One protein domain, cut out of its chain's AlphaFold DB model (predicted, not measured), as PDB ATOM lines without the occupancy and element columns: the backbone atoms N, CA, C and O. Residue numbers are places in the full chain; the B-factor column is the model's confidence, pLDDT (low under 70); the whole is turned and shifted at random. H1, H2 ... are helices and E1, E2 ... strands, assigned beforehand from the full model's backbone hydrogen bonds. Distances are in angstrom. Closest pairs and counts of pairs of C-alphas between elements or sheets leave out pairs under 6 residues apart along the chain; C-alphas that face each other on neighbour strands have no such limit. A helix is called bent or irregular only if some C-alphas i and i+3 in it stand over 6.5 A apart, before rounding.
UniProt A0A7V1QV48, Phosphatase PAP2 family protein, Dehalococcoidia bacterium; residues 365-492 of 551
ATOM      1  N   PRO A 365      23.077 -20.811   6.569       79.00
ATOM      2  CA  PRO A 365      22.129 -20.332   7.570       79.00
ATOM      3  C   PRO A 365      22.038 -18.796   7.596       79.00
ATOM      4  O   PRO A 365      23.047 -18.100   7.514       79.00
ATOM      5  N   CYS A 366      20.830 -18.235   7.670       73.50
ATOM      6  CA  CYS A 366      20.607 -16.787   7.534       73.50
ATOM      7  C   CYS A 366      21.306 -15.949   8.619       73.50
ATOM      8  O   CYS A 366      21.526 -14.754   8.432       73.50
ATOM      9  N   ASP A 367      21.636 -16.556   9.756       65.75
ATOM     10  CA  ASP A 367      22.450 -15.980  10.828       65.75
ATOM     11  C   ASP A 367      23.960 -16.005  10.523       65.75
ATOM     12  O   ASP A 367      24.710 -15.202  11.078       65.75
ATOM     13  N   GLN A 368      24.399 -16.874   9.609       52.56
ATOM     14  CA  GLN A 368      25.777 -16.991   9.120       52.56
ATOM     15  C   GLN A 368      26.064 -16.109   7.894       52.56
ATOM     16  O   GLN A 368      27.225 -15.933   7.529       52.56
ATOM     17  N   GLY A 369      25.034 -15.491   7.304       60.25
ATOM     18  CA  GLY A 369      25.171 -14.463   6.273       60.25
ATOM     19  C   GLY A 369      24.635 -14.891   4.909       60.25
ATOM     20  O   GLY A 369      23.493 -15.328   4.779       60.25
ATOM     21  N   THR A 370      25.424 -14.656   3.866       61.31
ATOM     22  CA  THR A 370      25.067 -14.900   2.465       61.31
ATOM     23  C   THR A 370      25.739 -16.157   1.935       61.31
ATOM     24  O   THR A 370      26.802 -16.554   2.408       61.31
ATOM     25  N   SER A 371      25.093 -16.790   0.957       60.94
ATOM     26  CA  SER A 371      25.629 -17.987   0.305       60.94
ATOM     27  C   SER A 371      26.980 -17.696  -0.355       60.94
ATOM     28  O   SER A 371      27.229 -16.581  -0.796       60.94
ATOM     29  N   THR A 372      27.860 -18.685  -0.486       51.94
ATOM     30  CA  THR A 372      29.020 -18.540  -1.386       51.94
ATOM     31  C   THR A 372      28.692 -18.954  -2.826       51.94
ATOM     32  O   THR A 372      29.442 -18.652  -3.759       51.94
ATOM     33  N   SER A 373      27.524 -19.580  -3.028       59.31
ATOM     34  CA  SER A 373      27.007 -19.980  -4.331       59.31
ATOM     35  C   SER A 373      26.508 -18.781  -5.128       59.31
ATOM     36  O   SER A 373      25.696 -17.971  -4.676       59.31
ATOM     37  N   LEU A 374      26.946 -18.720  -6.382       57.44
ATOM     38  CA  LEU A 374      26.497 -17.718  -7.342       57.44
ATOM     39  C   LEU A 374      25.254 -18.151  -8.108       57.44
ATOM     40  O   LEU A 374      24.768 -17.375  -8.916       57.44
ATOM     41  N   THR A 375      24.723 -19.353  -7.872       68.44
ATOM     42  CA  THR A 375      23.644 -19.932  -8.690       68.44
ATOM     43  C   THR A 375      22.426 -19.009  -8.760       68.44
ATOM     44  O   THR A 375      22.005 -18.629  -9.847       68.44
ATOM     45  N   ALA A 376      21.924 -18.544  -7.611       71.69
ATOM     46  CA  ALA A 376      20.813 -17.593  -7.579       71.69
ATOM     47  C   ALA A 376      21.179 -16.223  -8.175       71.69
ATOM     48  O   ALA A 376      20.335 -15.558  -8.768       71.69
ATOM     49  N   GLY A 377      22.438 -15.798  -8.030       66.06
ATOM     50  CA  GLY A 377      22.913 -14.536  -8.590       66.06
ATOM     51  C   GLY A 377      23.026 -14.553 -10.108       66.06
ATOM     52  O   GLY A 377      22.555 -13.628 -10.751       66.06
ATOM     53  N   ASN A 378      23.562 -15.625 -10.687       64.19
ATOM     54  CA  ASN A 378      23.696 -15.794 -12.132       64.19
ATOM     55  C   ASN A 378      22.336 -15.782 -12.842       64.19
ATOM     56  O   ASN A 378      22.244 -15.313 -13.972       64.19
ATOM     57  N   ILE A 379      21.288 -16.270 -12.172       73.50
ATOM     58  CA  ILE A 379      19.927 -16.320 -12.715       73.50
ATOM     59  C   ILE A 379      19.224 -14.962 -12.581       73.50
ATOM     60  O   ILE A 379      18.581 -14.499 -13.520       73.50
ATOM     61  N   LEU A 380      19.345 -14.297 -11.426       78.50
ATOM     62  CA  LEU A 380      18.562 -13.091 -11.127       78.50
ATOM     63  C   LEU A 380      19.258 -11.777 -11.513       78.50
ATOM     64  O   LEU A 380      18.583 -10.837 -11.922       78.50
ATOM     65  N   LEU A 381      20.587 -11.683 -11.426       68.06
ATOM     66  CA  LEU A 381      21.331 -10.447 -11.712       68.06
ATOM     67  C   LEU A 381      21.096  -9.873 -13.130       68.06
ATOM     68  O   LEU A 381      21.053  -8.649 -13.253       68.06
ATOM     69  N   PRO A 382      20.892 -10.678 -14.196       71.56
ATOM     70  CA  PRO A 382      20.592 -10.145 -15.530       71.56
ATOM     71  C   PRO A 382      19.247  -9.408 -15.640       71.56
ATOM     72  O   PRO A 382      19.049  -8.645 -16.583       71.56
ATOM     73  N   VAL A 383      18.314  -9.645 -14.713       73.69
ATOM     74  CA  VAL A 383      16.916  -9.180 -14.805       73.69
ATOM     75  C   VAL A 383      16.530  -8.165 -13.721       73.69
ATOM     76  O   VAL A 383      15.445  -7.588 -13.784       73.69
ATOM     77  N   THR A 384      17.397  -7.920 -12.732       80.06
ATOM     78  CA  THR A 384      17.092  -7.065 -11.571       80.06
ATOM     79  C   THR A 384      18.355  -6.422 -10.986       80.06
ATOM     80  O   THR A 384      19.406  -7.057 -10.893       80.06
ATOM     81  N   GLY A 385      18.266  -5.161 -10.551       63.91
ATOM     82  CA  GLY A 385      19.385  -4.467  -9.893       63.91
ATOM     83  C   GLY A 385      19.614  -4.896  -8.440       63.91
ATOM     84  O   GLY A 385      20.730  -4.786  -7.927       63.91
ATOM     85  N   ARG A 386      18.573  -5.403  -7.766       77.38
ATOM     86  CA  ARG A 386      18.620  -5.835  -6.362       77.38
ATOM     87  C   ARG A 386      17.742  -7.060  -6.142       77.38
ATOM     88  O   ARG A 386      16.557  -7.044  -6.459       77.38
ATOM     89  N   TYR A 387      18.294  -8.095  -5.517       83.19
ATOM     90  CA  TYR A 387      17.563  -9.317  -5.183       83.19
ATOM     91  C   TYR A 387      17.996  -9.902  -3.835       83.19
ATOM     92  O   TYR A 387      19.078  -9.611  -3.316       83.19
ATOM     93  N   ALA A 388      17.140 -10.739  -3.256       85.12
ATOM     94  CA  ALA A 388      17.498 -11.643  -2.169       85.12
ATOM     95  C   ALA A 388      16.714 -12.949  -2.298       85.12
ATOM     96  O   ALA A 388      15.535 -12.937  -2.669       85.12
ATOM     97  N   VAL A 389      17.372 -14.060  -1.971       90.88
ATOM     98  CA  VAL A 389      16.784 -15.399  -2.047       90.88
ATOM     99  C   VAL A 389      16.996 -16.108  -0.722       90.88
ATOM    100  O   VAL A 389      18.134 -16.315  -0.293       90.88
ATOM    101  N   PHE A 390      15.889 -16.488  -0.094       91.62
ATOM    102  CA  PHE A 390      15.872 -17.183   1.184       91.62
ATOM    103  C   PHE A 390      15.070 -18.471   1.078       91.62
ATOM    104  O   PHE A 390      14.048 -18.525   0.397       91.62
ATOM    105  N   LEU A 391      15.519 -19.481   1.803       91.94
ATOM    106  CA  LEU A 391      14.866 -20.764   1.950       91.94
ATOM    107  C   LEU A 391      14.563 -20.979   3.430       91.94
ATOM    108  O   LEU A 391      15.452 -20.874   4.269       91.94
ATOM    109  N   PHE A 392      13.313 -21.261   3.757       91.50
ATOM    110  CA  PHE A 392      12.878 -21.500   5.128       91.50
ATOM    111  C   PHE A 392      12.452 -22.941   5.277       91.50
ATOM    112  O   PHE A 392      11.625 -23.405   4.497       91.50
ATOM    113  N   ASP A 393      12.992 -23.617   6.277       90.00
ATOM    114  CA  ASP A 393      12.496 -24.919   6.690       90.00
ATOM    115  C   ASP A 393      11.196 -24.705   7.484       90.00
ATOM    116  O   ASP A 393      11.103 -23.812   8.335       90.00
ATOM    117  N   LEU A 394      10.137 -25.414   7.094       88.06
ATOM    118  CA  LEU A 394       8.815 -25.288   7.708       88.06
ATOM    119  C   LEU A 394       8.597 -26.305   8.829       88.06
ATOM    120  O   LEU A 394       7.720 -26.082   9.666       88.06
ATOM    121  N   ASP A 395       9.357 -27.396   8.832       86.00
ATOM    122  CA  ASP A 395       9.227 -28.482   9.800       86.00
ATOM    123  C   ASP A 395      10.224 -28.298  10.962       86.00
ATOM    124  O   ASP A 395       9.894 -28.586  12.115       86.00
ATOM    125  N   GLU A 396      11.377 -27.675  10.703       84.81
ATOM    126  CA  GLU A 396      12.292 -27.130  11.711       84.81
ATOM    127  C   GLU A 396      12.445 -25.613  11.499       84.81
ATOM    128  O   GLU A 396      12.606 -25.190  10.366       84.81
ATOM    129  N   PRO A 397      12.394 -24.737  12.524       75.06
ATOM    130  CA  PRO A 397      12.403 -23.281  12.331       75.06
ATOM    131  C   PRO A 397      13.791 -22.729  11.940       75.06
ATOM    132  O   PRO A 397      14.385 -21.926  12.665       75.06
ATOM    133  N   ALA A 398      14.295 -23.129  10.773       83.38
ATOM    134  CA  ALA A 398      15.573 -22.739  10.198       83.38
ATOM    135  C   ALA A 398      15.392 -21.853   8.952       83.38
ATOM    136  O   ALA A 398      14.384 -21.894   8.245       83.38
ATOM    137  N   CYS A 399      16.388 -21.011   8.690       87.00
ATOM    138  CA  CYS A 399      16.440 -20.110   7.541       87.00
ATOM    139  C   CYS A 399      17.804 -20.252   6.884       87.00
ATOM    140  O   CYS A 399      18.816 -20.200   7.581       87.00
ATOM    141  N   TYR A 400      17.824 -20.338   5.560       86.62
ATOM    142  CA  TYR A 400      19.021 -20.397   4.737       86.62
ATOM    143  C   TYR A 400      18.991 -19.292   3.675       86.62
ATOM    144  O   TYR A 400      17.974 -19.042   3.030       86.62
ATOM    145  N   SER A 401      20.113 -18.615   3.484       85.69
ATOM    146  CA  SER A 401      20.370 -17.700   2.380       85.69
ATOM    147  C   SER A 401      20.910 -18.488   1.192       85.69
ATOM    148  O   SER A 401      21.857 -19.263   1.331       85.69
ATOM    149  N   LEU A 402      20.312 -18.280   0.020       82.31
ATOM    150  CA  LEU A 402      20.750 -18.875  -1.251       82.31
ATOM    151  C   LEU A 402      21.399 -17.846  -2.184       82.31
ATOM    152  O   LEU A 402      21.884 -18.193  -3.257       82.31
ATOM    153  N   SER A 403      21.395 -16.568  -1.799       74.44
ATOM    154  CA  SER A 403      22.003 -15.485  -2.569       74.44
ATOM    155  C   SER A 403      23.364 -15.098  -2.001       74.44
ATOM    156  O   SER A 403      23.480 -14.884  -0.792       74.44
ATOM    157  N   ALA A 404      24.350 -14.907  -2.883       55.47
ATOM    158  CA  ALA A 404      25.688 -14.454  -2.502       55.47
ATOM    159  C   ALA A 404      25.768 -13.022  -1.969       55.47
ATOM    160  O   ALA A 404      26.712 -12.654  -1.275       55.47
ATOM    161  N   ASN A 405      24.741 -12.221  -2.237       60.22
ATOM    162  CA  ASN A 405      24.567 -10.909  -1.643       60.22
ATOM    163  C   ASN A 405      23.070 -10.647  -1.454       60.22
ATOM    164  O   ASN A 405      22.342 -10.453  -2.426       60.22
ATOM    165  N   ALA A 406      22.595 -10.692  -0.211       66.88
ATOM    166  CA  ALA A 406      21.192 -10.465   0.098       66.88
ATOM    167  C   ALA A 406      20.918  -8.958   0.181       66.88
ATOM    168  O   ALA A 406      21.264  -8.299   1.160       66.88
ATOM    169  N   SER A 407      20.237  -8.414  -0.829       69.81
ATOM    170  CA  SER A 407      19.893  -6.981  -0.888       69.81
ATOM    171  C   SER A 407      18.817  -6.563   0.125       69.81
ATOM    172  O   SER A 407      18.574  -5.368   0.329       69.81
ATOM    173  N   PHE A 408      18.152  -7.543   0.740       79.38
ATOM    174  CA  PHE A 408      17.041  -7.381   1.672       79.38
ATOM    175  C   PHE A 408      17.204  -8.351   2.843       79.38
ATOM    176  O   PHE A 408      17.842  -9.390   2.714       79.38
ATOM    177  N   SER A 409      16.611  -8.032   3.993       80.69
ATOM    178  CA  SER A 409      16.631  -8.932   5.152       80.69
ATOM    179  C   SER A 409      15.617 -10.065   4.998       80.69
ATOM    180  O   SER A 409      14.511  -9.835   4.508       80.69
ATOM    181  N   ALA A 410      15.956 -11.248   5.514       80.31
ATOM    182  CA  ALA A 410      15.038 -12.378   5.586       80.31
ATOM    183  C   ALA A 410      13.733 -12.008   6.330       80.31
ATOM    184  O   ALA A 410      13.778 -11.311   7.357       80.31
ATOM    185  N   PRO A 411      12.563 -12.473   5.851       78.31
ATOM    186  CA  PRO A 411      11.313 -12.383   6.592       78.31
ATOM    187  C   PRO A 411      11.438 -12.887   8.035       78.31
ATOM    188  O   PRO A 411      12.034 -13.925   8.313       78.31
ATOM    189  N   ARG A 412      10.832 -12.163   8.983       80.12
ATOM    190  CA  ARG A 412      10.788 -12.605  10.386       80.12
ATOM    191  C   ARG A 412       9.966 -13.887  10.507       80.12
ATOM    192  O   ARG A 412       8.875 -13.950   9.951       80.12
ATOM    193  N   MET A 413      10.403 -14.804  11.372       70.81
ATOM    194  CA  MET A 413       9.737 -16.087  11.660       70.81
ATOM    195  C   MET A 413       8.225 -15.947  11.926       70.81
ATOM    196  O   MET A 413       7.416 -16.679  11.373       70.81
ATOM    197  N   ARG A 414       7.804 -14.904  12.661       72.56
ATOM    198  CA  ARG A 414       6.377 -14.608  12.929       72.56
ATOM    199  C   ARG A 414       5.528 -14.330  11.679       72.56
ATOM    200  O   ARG A 414       4.309 -14.409  11.750       72.56
ATOM    201  N   ARG A 415       6.146 -13.934  10.564       74.25
ATOM    202  CA  ARG A 415       5.471 -13.696   9.281       74.25
ATOM    203  C   ARG A 415       5.536 -14.909   8.352       74.25
ATOM    204  O   ARG A 415       4.782 -14.929   7.386       74.25
ATOM    205  N   LEU A 416       6.375 -15.908   8.635       79.12
ATOM    206  CA  LEU A 416       6.541 -17.069   7.756       79.12
ATOM    207  C   LEU A 416       5.283 -17.916   7.668       79.12
ATOM    208  O   LEU A 416       4.919 -18.301   6.568       79.12
ATOM    209  N   THR A 417       4.546 -18.107   8.764       79.25
ATOM    210  CA  THR A 417       3.258 -18.821   8.726       79.25
ATOM    211  C   THR A 417       2.264 -18.148   7.772       79.25
ATOM    212  O   THR A 417       1.576 -18.817   7.008       79.25
ATOM    213  N   ALA A 418       2.229 -16.811   7.760       81.25
ATOM    214  CA  ALA A 418       1.363 -16.047   6.862       81.25
ATOM    215  C   ALA A 418       1.861 -16.036   5.406       81.25
ATOM    216  O   ALA A 418       1.049 -15.942   4.490       81.25
ATOM    217  N   LEU A 419       3.177 -16.108   5.183       82.06
ATOM    218  CA  LEU A 419       3.769 -16.215   3.845       82.06
ATOM    219  C   LEU A 419       3.574 -17.620   3.263       82.06
ATOM    220  O   LEU A 419       3.174 -17.742   2.111       82.06
ATOM    221  N   ALA A 420       3.768 -18.662   4.072       83.94
ATOM    222  CA  ALA A 420       3.535 -20.047   3.688       83.94
ATOM    223  C   ALA A 420       2.069 -20.277   3.291       83.94
ATOM    224  O   ALA A 420       1.809 -20.851   2.242       83.94
ATOM    225  N   ALA A 421       1.112 -19.727   4.049       83.88
ATOM    226  CA  ALA A 421      -0.317 -19.803   3.724       83.88
ATOM    227  C   ALA A 421      -0.712 -19.084   2.416       83.88
ATOM    228  O   ALA A 421      -1.813 -19.283   1.914       83.88
ATOM    229  N   ARG A 422       0.156 -18.213   1.884       82.75
ATOM    230  CA  ARG A 422      -0.067 -17.500   0.618       82.75
ATOM    231  C   ARG A 422       0.608 -18.169  -0.573       82.75
ATOM    232  O   ARG A 422       0.297 -17.799  -1.697       82.75
ATOM    233  N   ALA A 423       1.544 -19.089  -0.350       84.62
ATOM    234  CA  ALA A 423       2.200 -19.804  -1.434       84.62
ATOM    235  C   ALA A 423       1.215 -20.799  -2.096       84.62
ATOM    236  O   ALA A 423       0.410 -21.399  -1.386       84.62
ATOM    237  N   PRO A 424       1.275 -21.010  -3.426       88.12
ATOM    238  CA  PRO A 424       2.246 -20.450  -4.365       88.12
ATOM    239  C   PRO A 424       1.876 -19.033  -4.842       88.12
ATOM    240  O   PRO A 424       0.771 -18.783  -5.313       88.12
ATOM    241  N   VAL A 425       2.845 -18.114  -4.807       87.94
ATOM    242  CA  VAL A 425       2.745 -16.787  -5.439       87.94
ATOM    243  C   VAL A 425       3.759 -16.729  -6.572       87.94
ATOM    244  O   VAL A 425       4.959 -16.833  -6.322       87.94
ATOM    245  N   ARG A 426       3.303 -16.642  -7.829       88.88
ATOM    246  CA  ARG A 426       4.198 -16.297  -8.956       88.88
ATOM    247  C   ARG A 426       4.692 -14.863  -8.791       88.88
ATOM    248  O   ARG A 426       4.102 -14.128  -8.006       88.88
ATOM    249  N   LEU A 427       5.735 -14.473  -9.522       92.12
ATOM    250  CA  LEU A 427       6.301 -13.131  -9.405       92.12
ATOM    251  C   LEU A 427       5.202 -12.055  -9.481       92.12
ATOM    252  O   LEU A 427       4.536 -11.905 -10.503       92.12
ATOM    253  N   ALA A 428       4.996 -11.341  -8.376       91.00
ATOM    254  CA  ALA A 428       3.904 -10.392  -8.203       91.00
ATOM    255  C   ALA A 428       4.387  -9.111  -7.503       91.00
ATOM    256  O   ALA A 428       5.349  -9.163  -6.729       91.00
ATOM    257  N   PRO A 429       3.730  -7.956  -7.732       89.38
ATOM    258  CA  PRO A 429       4.048  -6.715  -7.034       89.38
ATOM    259  C   PRO A 429       3.875  -6.863  -5.523       89.38
ATOM    260  O   PRO A 429       2.889  -7.431  -5.042       89.38
ATOM    261  N   PHE A 430       4.809  -6.314  -4.756       83.81
ATOM    262  CA  PHE A 430       4.749  -6.356  -3.307       83.81
ATOM    263  C   PHE A 430       3.690  -5.354  -2.792       83.81
ATOM    264  O   PHE A 430       3.794  -4.160  -3.077       83.81
ATOM    265  N   PRO A 431       2.681  -5.774  -1.998       74.62
ATOM    266  CA  PRO A 431       1.519  -4.931  -1.670       74.62
ATOM    267  C   PRO A 431       1.840  -3.635  -0.914       74.62
ATOM    268  O   PRO A 431       1.054  -2.690  -0.923       74.62
ATOM    269  N   ARG A 432       2.967  -3.610  -0.192       73.44
ATOM    270  CA  ARG A 432       3.502  -2.434   0.505       73.44
ATOM    271  C   ARG A 432       5.024  -2.494   0.468       73.44
ATOM    272  O   ARG A 432       5.562  -3.220   1.302       73.44
ATOM    273  N   PRO A 433       5.706  -1.801  -0.459       65.25
ATOM    274  CA  PRO A 433       7.145  -1.951  -0.652       65.25
ATOM    275  C   PRO A 433       7.892  -1.772   0.674       65.25
ATOM    276  O   PRO A 433       7.956  -0.685   1.247       65.25
ATOM    277  N   GLU A 434       8.400  -2.876   1.217       63.09
ATOM    278  CA  GLU A 434       9.066  -2.918   2.515       63.09
ATOM    279  C   GLU A 434      10.568  -2.907   2.253       63.09
ATOM    280  O   GLU A 434      11.087  -3.787   1.572       63.09
ATOM    281  N   ARG A 435      11.275  -1.880   2.748       64.88
ATOM    282  CA  ARG A 435      12.732  -1.713   2.545       64.88
ATOM    283  C   ARG A 435      13.172  -1.794   1.069       64.88
ATOM    284  O   ARG A 435      14.293  -2.207   0.772       64.88
ATOM    285  N   GLY A 436      12.295  -1.367   0.158       72.25
ATOM    286  CA  GLY A 436      12.574  -1.316  -1.275       72.25
ATOM    287  C   GLY A 436      12.467  -2.654  -2.005       72.25
ATOM    288  O   GLY A 436      13.115  -2.781  -3.030       72.25
ATOM    289  N   VAL A 437      11.709  -3.636  -1.498       83.06
ATOM    290  CA  VAL A 437      11.272  -4.803  -2.293       83.06
ATOM    291  C   VAL A 437      10.059  -4.400  -3.132       83.06
ATOM    292  O   VAL A 437       9.041  -3.991  -2.570       83.06
ATOM    293  N   GLU A 438      10.158  -4.522  -4.454       86.00
ATOM    294  CA  GLU A 438       9.104  -4.136  -5.403       86.00
ATOM    295  C   GLU A 438       8.279  -5.336  -5.860       86.00
ATOM    296  O   GLU A 438       7.059  -5.235  -5.980       86.00
ATOM    297  N   TYR A 439       8.931  -6.483  -6.052       90.69
ATOM    298  CA  TYR A 439       8.302  -7.726  -6.485       90.69
ATOM    299  C   TYR A 439       8.723  -8.891  -5.594       90.69
ATOM    300  O   TYR A 439       9.817  -8.895  -5.026       90.69
ATOM    301  N   TYR A 440       7.854  -9.893  -5.472       92.50
ATOM    302  CA  TYR A 440       8.142 -11.106  -4.714       92.50
ATOM    303  C   TYR A 440       7.537 -12.356  -5.343       92.50
ATOM    304  O   TYR A 440       6.537 -12.289  -6.057       92.50
ATOM    305  N   ALA A 441       8.137 -13.500  -5.028       92.44
ATOM    306  CA  ALA A 441       7.618 -14.820  -5.351       92.44
ATOM    307  C   ALA A 441       7.770 -15.758  -4.150       92.44
ATOM    308  O   ALA A 441       8.704 -15.620  -3.352       92.44
ATOM    309  N   LEU A 442       6.824 -16.692  -4.017       92.75
ATOM    310  CA  LEU A 442       6.783 -17.683  -2.944       92.75
ATOM    311  C   LEU A 442       6.462 -19.067  -3.512       92.75
ATOM    312  O   LEU A 442       5.460 -19.242  -4.222       92.75
ATOM    313  N   ARG A 443       7.254 -20.068  -3.124       92.38
ATOM    314  CA  ARG A 443       6.998 -21.482  -3.428       92.38
ATOM    315  C   ARG A 443       7.209 -22.363  -2.227       92.38
ATOM    316  O   ARG A 443       8.138 -22.144  -1.463       92.38
ATOM    317  N   ILE A 444       6.367 -23.382  -2.119       91.50
ATOM    318  CA  ILE A 444       6.555 -24.476  -1.177       91.50
ATOM    319  C   ILE A 444       6.829 -25.739  -1.975       91.50
ATOM    320  O   ILE A 444       6.185 -25.987  -2.996       91.50
ATOM    321  N   GLY A 445       7.790 -26.519  -1.510       90.25
ATOM    322  CA  GLY A 445       8.117 -27.796  -2.112       90.25
ATOM    323  C   GLY A 445       9.088 -28.591  -1.260       90.25
ATOM    324  O   GLY A 445       9.499 -28.165  -0.177       90.25
ATOM    325  N   ARG A 446       9.463 -29.750  -1.790       90.25
ATOM    326  CA  ARG A 446      10.538 -30.581  -1.243       90.25
ATOM    327  C   ARG A 446      11.879 -30.137  -1.814       90.25
ATOM    328  O   ARG A 446      11.900 -29.587  -2.919       90.25
ATOM    329  N   PRO A 447      12.998 -30.365  -1.112       88.25
ATOM    330  CA  PRO A 447      14.302 -29.968  -1.622       88.25
ATOM    331  C   PRO A 447      14.629 -30.715  -2.922       88.25
ATOM    332  O   PRO A 447      14.481 -31.935  -3.017       88.25
ATOM    333  N   ALA A 448      15.089 -29.977  -3.932       87.00
ATOM    334  CA  ALA A 448      15.619 -30.564  -5.157       87.00
ATOM    335  C   ALA A 448      16.943 -31.311  -4.890       87.00
ATOM    336  O   ALA A 448      17.602 -31.054  -3.876       87.00
ATOM    337  N   PRO A 449      17.402 -32.197  -5.799       80.19
ATOM    338  CA  PRO A 449      18.638 -32.963  -5.610       80.19
ATOM    339  C   PRO A 449      19.869 -32.107  -5.284       80.19
ATOM    340  O   PRO A 449      20.741 -32.548  -4.539       80.19
ATOM    341  N   ALA A 450      19.917 -30.871  -5.787       72.19
ATOM    342  CA  ALA A 450      20.979 -29.917  -5.483       72.19
ATOM    343  C   ALA A 450      21.022 -29.518  -3.994       72.19
ATOM    344  O   ALA A 450      22.106 -29.395  -3.433       72.19
ATOM    345  N   LEU A 451      19.868 -29.371  -3.333       80.62
ATOM    346  CA  LEU A 451      19.793 -29.095  -1.894       80.62
ATOM    347  C   LEU A 451      20.016 -30.348  -1.042       80.62
ATOM    348  O   LEU A 451      20.604 -30.262   0.033       80.62
ATOM    349  N   LEU A 452      19.602 -31.519  -1.534       79.69
ATOM    350  CA  LEU A 452      19.902 -32.796  -0.879       79.69
ATOM    351  C   LEU A 452      21.413 -33.049  -0.826       79.69
ATOM    352  O   LEU A 452      21.944 -33.448   0.208       79.69
ATOM    353  N   ALA A 453      22.120 -32.764  -1.924       70.25
ATOM    354  CA  ALA A 453      23.579 -32.840  -1.983       70.25
ATOM    355  C   ALA A 453      24.266 -31.847  -1.026       70.25
ATOM    356  O   ALA A 453      25.372 -32.117  -0.562       70.25
ATOM    357  N   ALA A 454      23.597 -30.737  -0.700       67.62
ATOM    358  CA  ALA A 454      24.042 -29.764   0.292       67.62
ATOM    359  C   ALA A 454      23.699 -30.148   1.748       67.62
ATOM    360  O   ALA A 454      24.017 -29.403   2.671       67.62
ATOM    361  N   GLY A 455      23.075 -31.311   1.970       76.69
ATOM    362  CA  GLY A 455      22.813 -31.857   3.301       76.69
ATOM    363  C   GLY A 455      21.472 -31.464   3.923       76.69
ATOM    364  O   GLY A 455      21.310 -31.654   5.128       76.69
ATOM    365  N   LEU A 456      20.515 -30.934   3.148       81.31
ATOM    366  CA  LEU A 456      19.171 -30.647   3.666       81.31
ATOM    367  C   LEU A 456      18.332 -31.937   3.801       81.31
ATOM    368  O   LEU A 456      18.386 -32.790   2.907       81.31
ATOM    369  N   PRO A 457      17.532 -32.076   4.877       82.25
ATOM    370  CA  PRO A 457      16.599 -33.187   5.065       82.25
ATOM    371  C   PRO A 457      15.616 -33.371   3.900       82.25
ATOM    372  O   PRO A 457      14.926 -32.441   3.490       82.25
ATOM    373  N   ALA A 458      15.520 -34.594   3.375       85.06
ATOM    374  CA  ALA A 458      14.689 -34.905   2.206       85.06
ATOM    375  C   ALA A 458      13.178 -34.946   2.494       85.06
ATOM    376  O   ALA A 458      12.365 -34.845   1.574       85.06
ATOM    377  N   ASP A 459      12.813 -35.151   3.755       86.44
ATOM    378  CA  ASP A 459      11.449 -35.292   4.257       86.44
ATOM    379  C   ASP A 459      10.835 -33.971   4.740       86.44
ATOM    380  O   ASP A 459       9.628 -33.916   4.971       86.44
ATOM    381  N   HIS A 460      11.636 -32.907   4.825       89.00
ATOM    382  CA  HIS A 460      11.182 -31.579   5.215       89.00
ATOM    383  C   HIS A 460      10.595 -30.801   4.029       89.00
ATOM    384  O   HIS A 460      10.947 -30.996   2.858       89.00
ATOM    385  N   ARG A 461       9.703 -29.865   4.349       90.44
ATOM    386  CA  ARG A 461       9.124 -28.903   3.414       90.44
ATOM    387  C   ARG A 461       9.782 -27.552   3.579       90.44
ATOM    388  O   ARG A 461       9.949 -27.041   4.685       90.44
ATOM    389  N   TYR A 462      10.052 -26.926   2.443       91.06
ATOM    390  CA  TYR A 462      10.724 -25.644   2.402       91.06
ATOM    391  C   TYR A 462       9.871 -24.589   1.715       91.06
ATOM    392  O   TYR A 462       9.257 -24.847   0.680       91.06
ATOM    393  N   LEU A 463       9.874 -23.382   2.276       92.75
ATOM    394  CA  LEU A 463       9.357 -22.176   1.643       92.75
ATOM    395  C   LEU A 463      10.518 -21.400   1.015       92.75
ATOM    396  O   LEU A 463      11.347 -20.823   1.719       92.75
ATOM    397  N   LEU A 464      10.546 -21.338  -0.311       93.44
ATOM    398  CA  LEU A 464      11.413 -20.443  -1.070       93.44
ATOM    399  C   LEU A 464      10.768 -19.058  -1.159       93.44
ATOM    400  O   LEU A 464       9.615 -18.916  -1.571       93.44
ATOM    401  N   SER A 465      11.535 -18.038  -0.785       93.06
ATOM    402  CA  SER A 465      11.162 -16.629  -0.835       93.06
ATOM    403  C   SER A 465      12.153 -15.864  -1.703       93.06
ATOM    404  O   SER A 465      13.326 -15.744  -1.348       93.06
ATOM    405  N   VAL A 466      11.660 -15.277  -2.793       93.12
ATOM    406  CA  VAL A 466      12.443 -14.422  -3.696       93.12
ATOM    407  C   VAL A 466      11.896 -13.002  -3.628       93.12
ATOM    408  O   VAL A 466      10.688 -12.803  -3.752       93.12
ATOM    409  N   GLY A 467      12.768 -12.018  -3.418       91.25
ATOM    410  CA  GLY A 467      12.420 -10.594  -3.466       91.25
ATOM    411  C   GLY A 467      13.295  -9.859  -4.472       91.25
ATOM    412  O   GLY A 467      14.509 -10.057  -4.451       91.25
ATOM    413  N   LEU A 468      12.689  -9.022  -5.316       89.44
ATOM    414  CA  LEU A 468      13.341  -8.287  -6.406       89.44
ATOM    415  C   LEU A 468      13.020  -6.782  -6.341       89.44
ATOM    416  O   LEU A 468      11.943  -6.390  -5.874       89.44
ATOM    417  N   ALA A 469      13.936  -5.952  -6.838       84.06
ATOM    418  CA  ALA A 469      13.735  -4.526  -7.094       84.06
ATOM    419  C   ALA A 469      14.619  -4.032  -8.247       84.06
ATOM    420  O   ALA A 469      15.611  -4.677  -8.602       84.06
ATOM    421  N   ASP A 470      14.262  -2.886  -8.824       82.81
ATOM    422  CA  ASP A 470      14.918  -2.342 -10.017       82.81
ATOM    423  C   ASP A 470      14.794  -3.325 -11.202       82.81
ATOM    424  O   ASP A 470      15.773  -3.662 -11.873       82.81
ATOM    425  N   VAL A 471      13.584  -3.865 -11.403       83.62
ATOM    426  CA  VAL A 471      13.272  -4.818 -12.481       83.62
ATOM    427  C   VAL A 471      12.955  -4.049 -13.763       83.62
ATOM    428  O   VAL A 471      11.971  -3.316 -13.827       83.62
ATOM    429  N   ALA A 472      13.778  -4.234 -14.798       75.06
ATOM    430  CA  ALA A 472      13.589  -3.574 -16.091       75.06
ATOM    431  C   ALA A 472      12.604  -4.318 -17.013       75.06
ATOM    432  O   ALA A 472      11.871  -3.683 -17.769       75.06
ATOM    433  N   ASP A 473      12.580  -5.653 -16.943       85.12
ATOM    434  CA  ASP A 473      11.698  -6.528 -17.725       85.12
ATOM    435  C   ASP A 473      11.060  -7.571 -16.796       85.12
ATOM    436  O   ASP A 473      11.721  -8.484 -16.293       85.12
ATOM    437  N   LEU A 474       9.755  -7.417 -16.562       89.38
ATOM    438  CA  LEU A 474       9.007  -8.251 -15.626       89.38
ATOM    439  C   LEU A 474       8.812  -9.689 -16.131       89.38
ATOM    440  O   LEU A 474       8.781 -10.615 -15.325       89.38
ATOM    441  N   GLU A 475       8.699  -9.900 -17.444       89.19
ATOM    442  CA  GLU A 475       8.550 -11.247 -18.002       89.19
ATOM    443  C   GLU A 475       9.867 -12.016 -17.941       89.19
ATOM    444  O   GLU A 475       9.880 -13.203 -17.605       89.19
ATOM    445  N   ALA A 476      10.982 -11.347 -18.241       78.62
ATOM    446  CA  ALA A 476      12.306 -11.934 -18.072       78.62
ATOM    447  C   ALA A 476      12.575 -12.270 -16.600       78.62
ATOM    448  O   ALA A 476      13.050 -13.368 -16.305       78.62
ATOM    449  N   ALA A 477      12.196 -11.378 -15.679       85.06
ATOM    450  CA  ALA A 477      12.298 -11.631 -14.248       85.06
ATOM    451  C   ALA A 477      11.444 -12.821 -13.795       85.06
ATOM    452  O   ALA A 477      11.919 -13.650 -13.022       85.06
ATOM    453  N   ALA A 478      10.215 -12.956 -14.302       91.19
ATOM    454  CA  ALA A 478       9.355 -14.092 -13.978       91.19
ATOM    455  C   ALA A 478       9.976 -15.425 -14.430       91.19
ATOM    456  O   ALA A 478      10.036 -16.363 -13.640       91.19
ATOM    457  N   ARG A 479      10.516 -15.486 -15.658       87.75
ATOM    458  CA  ARG A 479      11.200 -16.686 -16.175       87.75
ATOM    459  C   ARG A 479      12.428 -17.064 -15.346       87.75
ATOM    460  O   ARG A 479      12.617 -18.237 -15.050       87.75
ATOM    461  N   ALA A 480      13.234 -16.079 -14.958       79.75
ATOM    462  CA  ALA A 480      14.412 -16.299 -14.122       79.75
ATOM    463  C   ALA A 480      14.032 -16.833 -12.730       79.75
ATOM    464  O   ALA A 480      14.679 -17.731 -12.195       79.75
ATOM    465  N   VAL A 481      12.949 -16.319 -12.141       91.19
ATOM    466  CA  VAL A 481      12.428 -16.843 -10.874       91.19
ATOM    467  C   VAL A 481      11.955 -18.287 -11.029       91.19
ATOM    468  O   VAL A 481      12.313 -19.111 -10.194       91.19
ATOM    469  N   ASP A 482      11.228 -18.619 -12.095       90.12
ATOM    470  CA  ASP A 482      10.775 -19.993 -12.352       90.12
ATOM    471  C   ASP A 482      11.961 -20.965 -12.565       90.12
ATOM    472  O   ASP A 482      11.938 -22.096 -12.073       90.12
ATOM    473  N   GLU A 483      13.028 -20.527 -13.243       86.38
ATOM    474  CA  GLU A 483      14.267 -21.302 -13.411       86.38
ATOM    475  C   GLU A 483      14.956 -21.573 -12.065       86.38
ATOM    476  O   GLU A 483      15.341 -22.707 -11.767       86.38
ATOM    477  N   LEU A 484      15.064 -20.546 -11.217       88.44
ATOM    478  CA  LEU A 484      15.604 -20.686  -9.869       88.44
ATOM    479  C   LEU A 484      14.744 -21.623  -9.010       88.44
ATOM    480  O   LEU A 484      15.284 -22.475  -8.306       88.44
ATOM    481  N   GLU A 485      13.419 -21.488  -9.067       90.25
ATOM    482  CA  GLU A 485      12.481 -22.354  -8.348       90.25
ATOM    483  C   GLU A 485      12.702 -23.829  -8.712       90.25
ATOM    484  O   GLU A 485      12.813 -24.659  -7.811       90.25
ATOM    485  N   ALA A 486      12.845 -24.144 -10.004       85.75
ATOM    486  CA  ALA A 486      13.050 -25.507 -10.497       85.75
ATOM    487  C   ALA A 486      14.382 -26.141 -10.049       85.75
ATOM    488  O   ALA A 486      14.484 -27.365  -9.947       85.75
ATOM    489  N   LEU A 487      15.403 -25.326  -9.772       83.62
ATOM    490  CA  LEU A 487      16.695 -25.790  -9.259       83.62
ATOM    491  C   LEU A 487      16.683 -26.047  -7.749       83.62
ATOM    492  O   LEU A 487      17.477 -26.848  -7.254       83.62
ATOM    493  N   VAL A 488      15.821 -25.343  -7.017       86.50
ATOM    494  CA  VAL A 488      15.809 -25.326  -5.549       86.50
ATOM    495  C   VAL A 488      14.752 -26.281  -4.996       86.50
ATOM    496  O   VAL A 488      15.023 -26.999  -4.035       86.50
ATOM    497  N   LEU A 489      13.563 -26.329  -5.599       90.12
ATOM    498  CA  LEU A 489      12.419 -27.079  -5.086       90.12
ATOM    499  C   LEU A 489      11.815 -28.016  -6.131       90.12
ATOM    500  O   LEU A 489      11.673 -27.681  -7.303       90.12
ATOM    501  N   ILE A 490      11.355 -29.172  -5.660       86.62
ATOM    502  CA  ILE A 490      10.408 -30.021  -6.376       86.62
ATOM    503  C   ILE A 490       9.004 -29.607  -5.911       86.62
ATOM    504  O   ILE A 490       8.713 -29.733  -4.714       86.62
ATOM    505  N   PRO A 491       8.135 -29.106  -6.810       75.56
ATOM    506  CA  PRO A 491       6.772 -28.730  -6.452       75.56
ATOM    507  C   PRO A 491       6.012 -29.935  -5.895       75.56
ATOM    508  O   PRO A 491       6.043 -31.017  -6.483       75.56
ATOM    509  N   GLU A 492       5.303 -29.755  -4.780       65.00
ATOM    510  CA  GLU A 492       4.348 -30.770  -4.337       65.00
ATOM    511  C   GLU A 492       3.083 -30.708  -5.213       65.00
ATOM    512  O   GLU A 492       2.651 -29.613  -5.595       65.00
TER     513      GLU A 492
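What this domain is: This is residues 365 to 492 of the 551 residues of the protein "Phosphatase PAP2 family protein" of Dehalococcoidia bacterium (UniProt A0A7V1QV48). What is the main shape? A twisted antiparallel sheet curls round one long helix, H4, and the short helix H1 packs alongside H4. Over the opposite face of the sheet from H4, helix H2 crosses the strands. What is it built of? The printed part has 128 residues, with four named helices and six named strands, which follow each other along the chain as H1, E1, E2, H2, E3, E4, H3, E5, H4 and E6; the class is mixed, helices and strands, and the sheet is branched at E4, which has E3, E5 and E6 as neighbours. It is compact, with a radius of gyration of the C-alphas of 13.3 A and spans of 37, 29 and 28 A.

Where its parts are: Which elements come first? H1 is residues 375 to 380, with C-alpha 375 at (23.644, -19.932, -8.690); E1 is residues 384 to 393, 25.9 A from first to last C-alpha; E2 is residues 399 to 401. H2, residues 413 to 420, is only just irregular: C-alphas 414 and 417 are 6.7 A apart. What follows? E3 is residues 425 to 429; E4, residues 439 to 447, 23.5 A long, bends by 60 degrees at residue 444; H3 is residues 449 to 453. E5 is residues 462 to 471, 25.7 A; H4 is residues 474 to 488, 21.0 A; E6 is residues 489 to 491, with C-alpha 491 at (6.772, -28.730, -6.452).

How they stand to each other: Which strands are neighbours? E1 has E2 on one side, in a hairpin, with N 391 and O 400 2.8 A apart, and E5 on the other side, with N 390 and O 465 2.9 A apart. E4 has E3, its hairpin partner, and E6 on one side, with N 425 and O 442 at 2.9 A and N 446 and O 490 at 3.0 A; E5 is on the other side, with N 441 and O 466 at 2.9 A. How does H4 stand? The closest C-alphas of H4 and E3, Ala 478 and Leu 427, are 5.6 A apart. H1 touches H4 at a shallow tilt of 16 degrees, opposite ways, the closest C-alphas being Ile 379 and Ala 480, 5.7 A; H1 only grazes the sheet. H3 also only grazes it and only just touches residues 487 to 488 of H4, with 3 pairs of C-alphas within 8 A, the closest Leu 451 and Val 488 at 6.6 A. And H2? It lies over E5 at a height of 9.5 A over the sheet, across the strands at 88 degrees on the local plane. In H1, H3 and H4 every O i to N i+4 pair is within hydrogen-bond range; in H2, 2 of 4.

The domain as a whole: How far does it reach? The two farthest C-alphas, of Asp 459 and Ala 472, are 37.7 A apart. Is it continuous? The printed part has no cut, and the link from E2 to H2, 11 residues, is long. Where is confidence low? Mean pLDDT of the printed part is 80.4, with 22 residues under 70, among them 367 to 375 and 404 to 407.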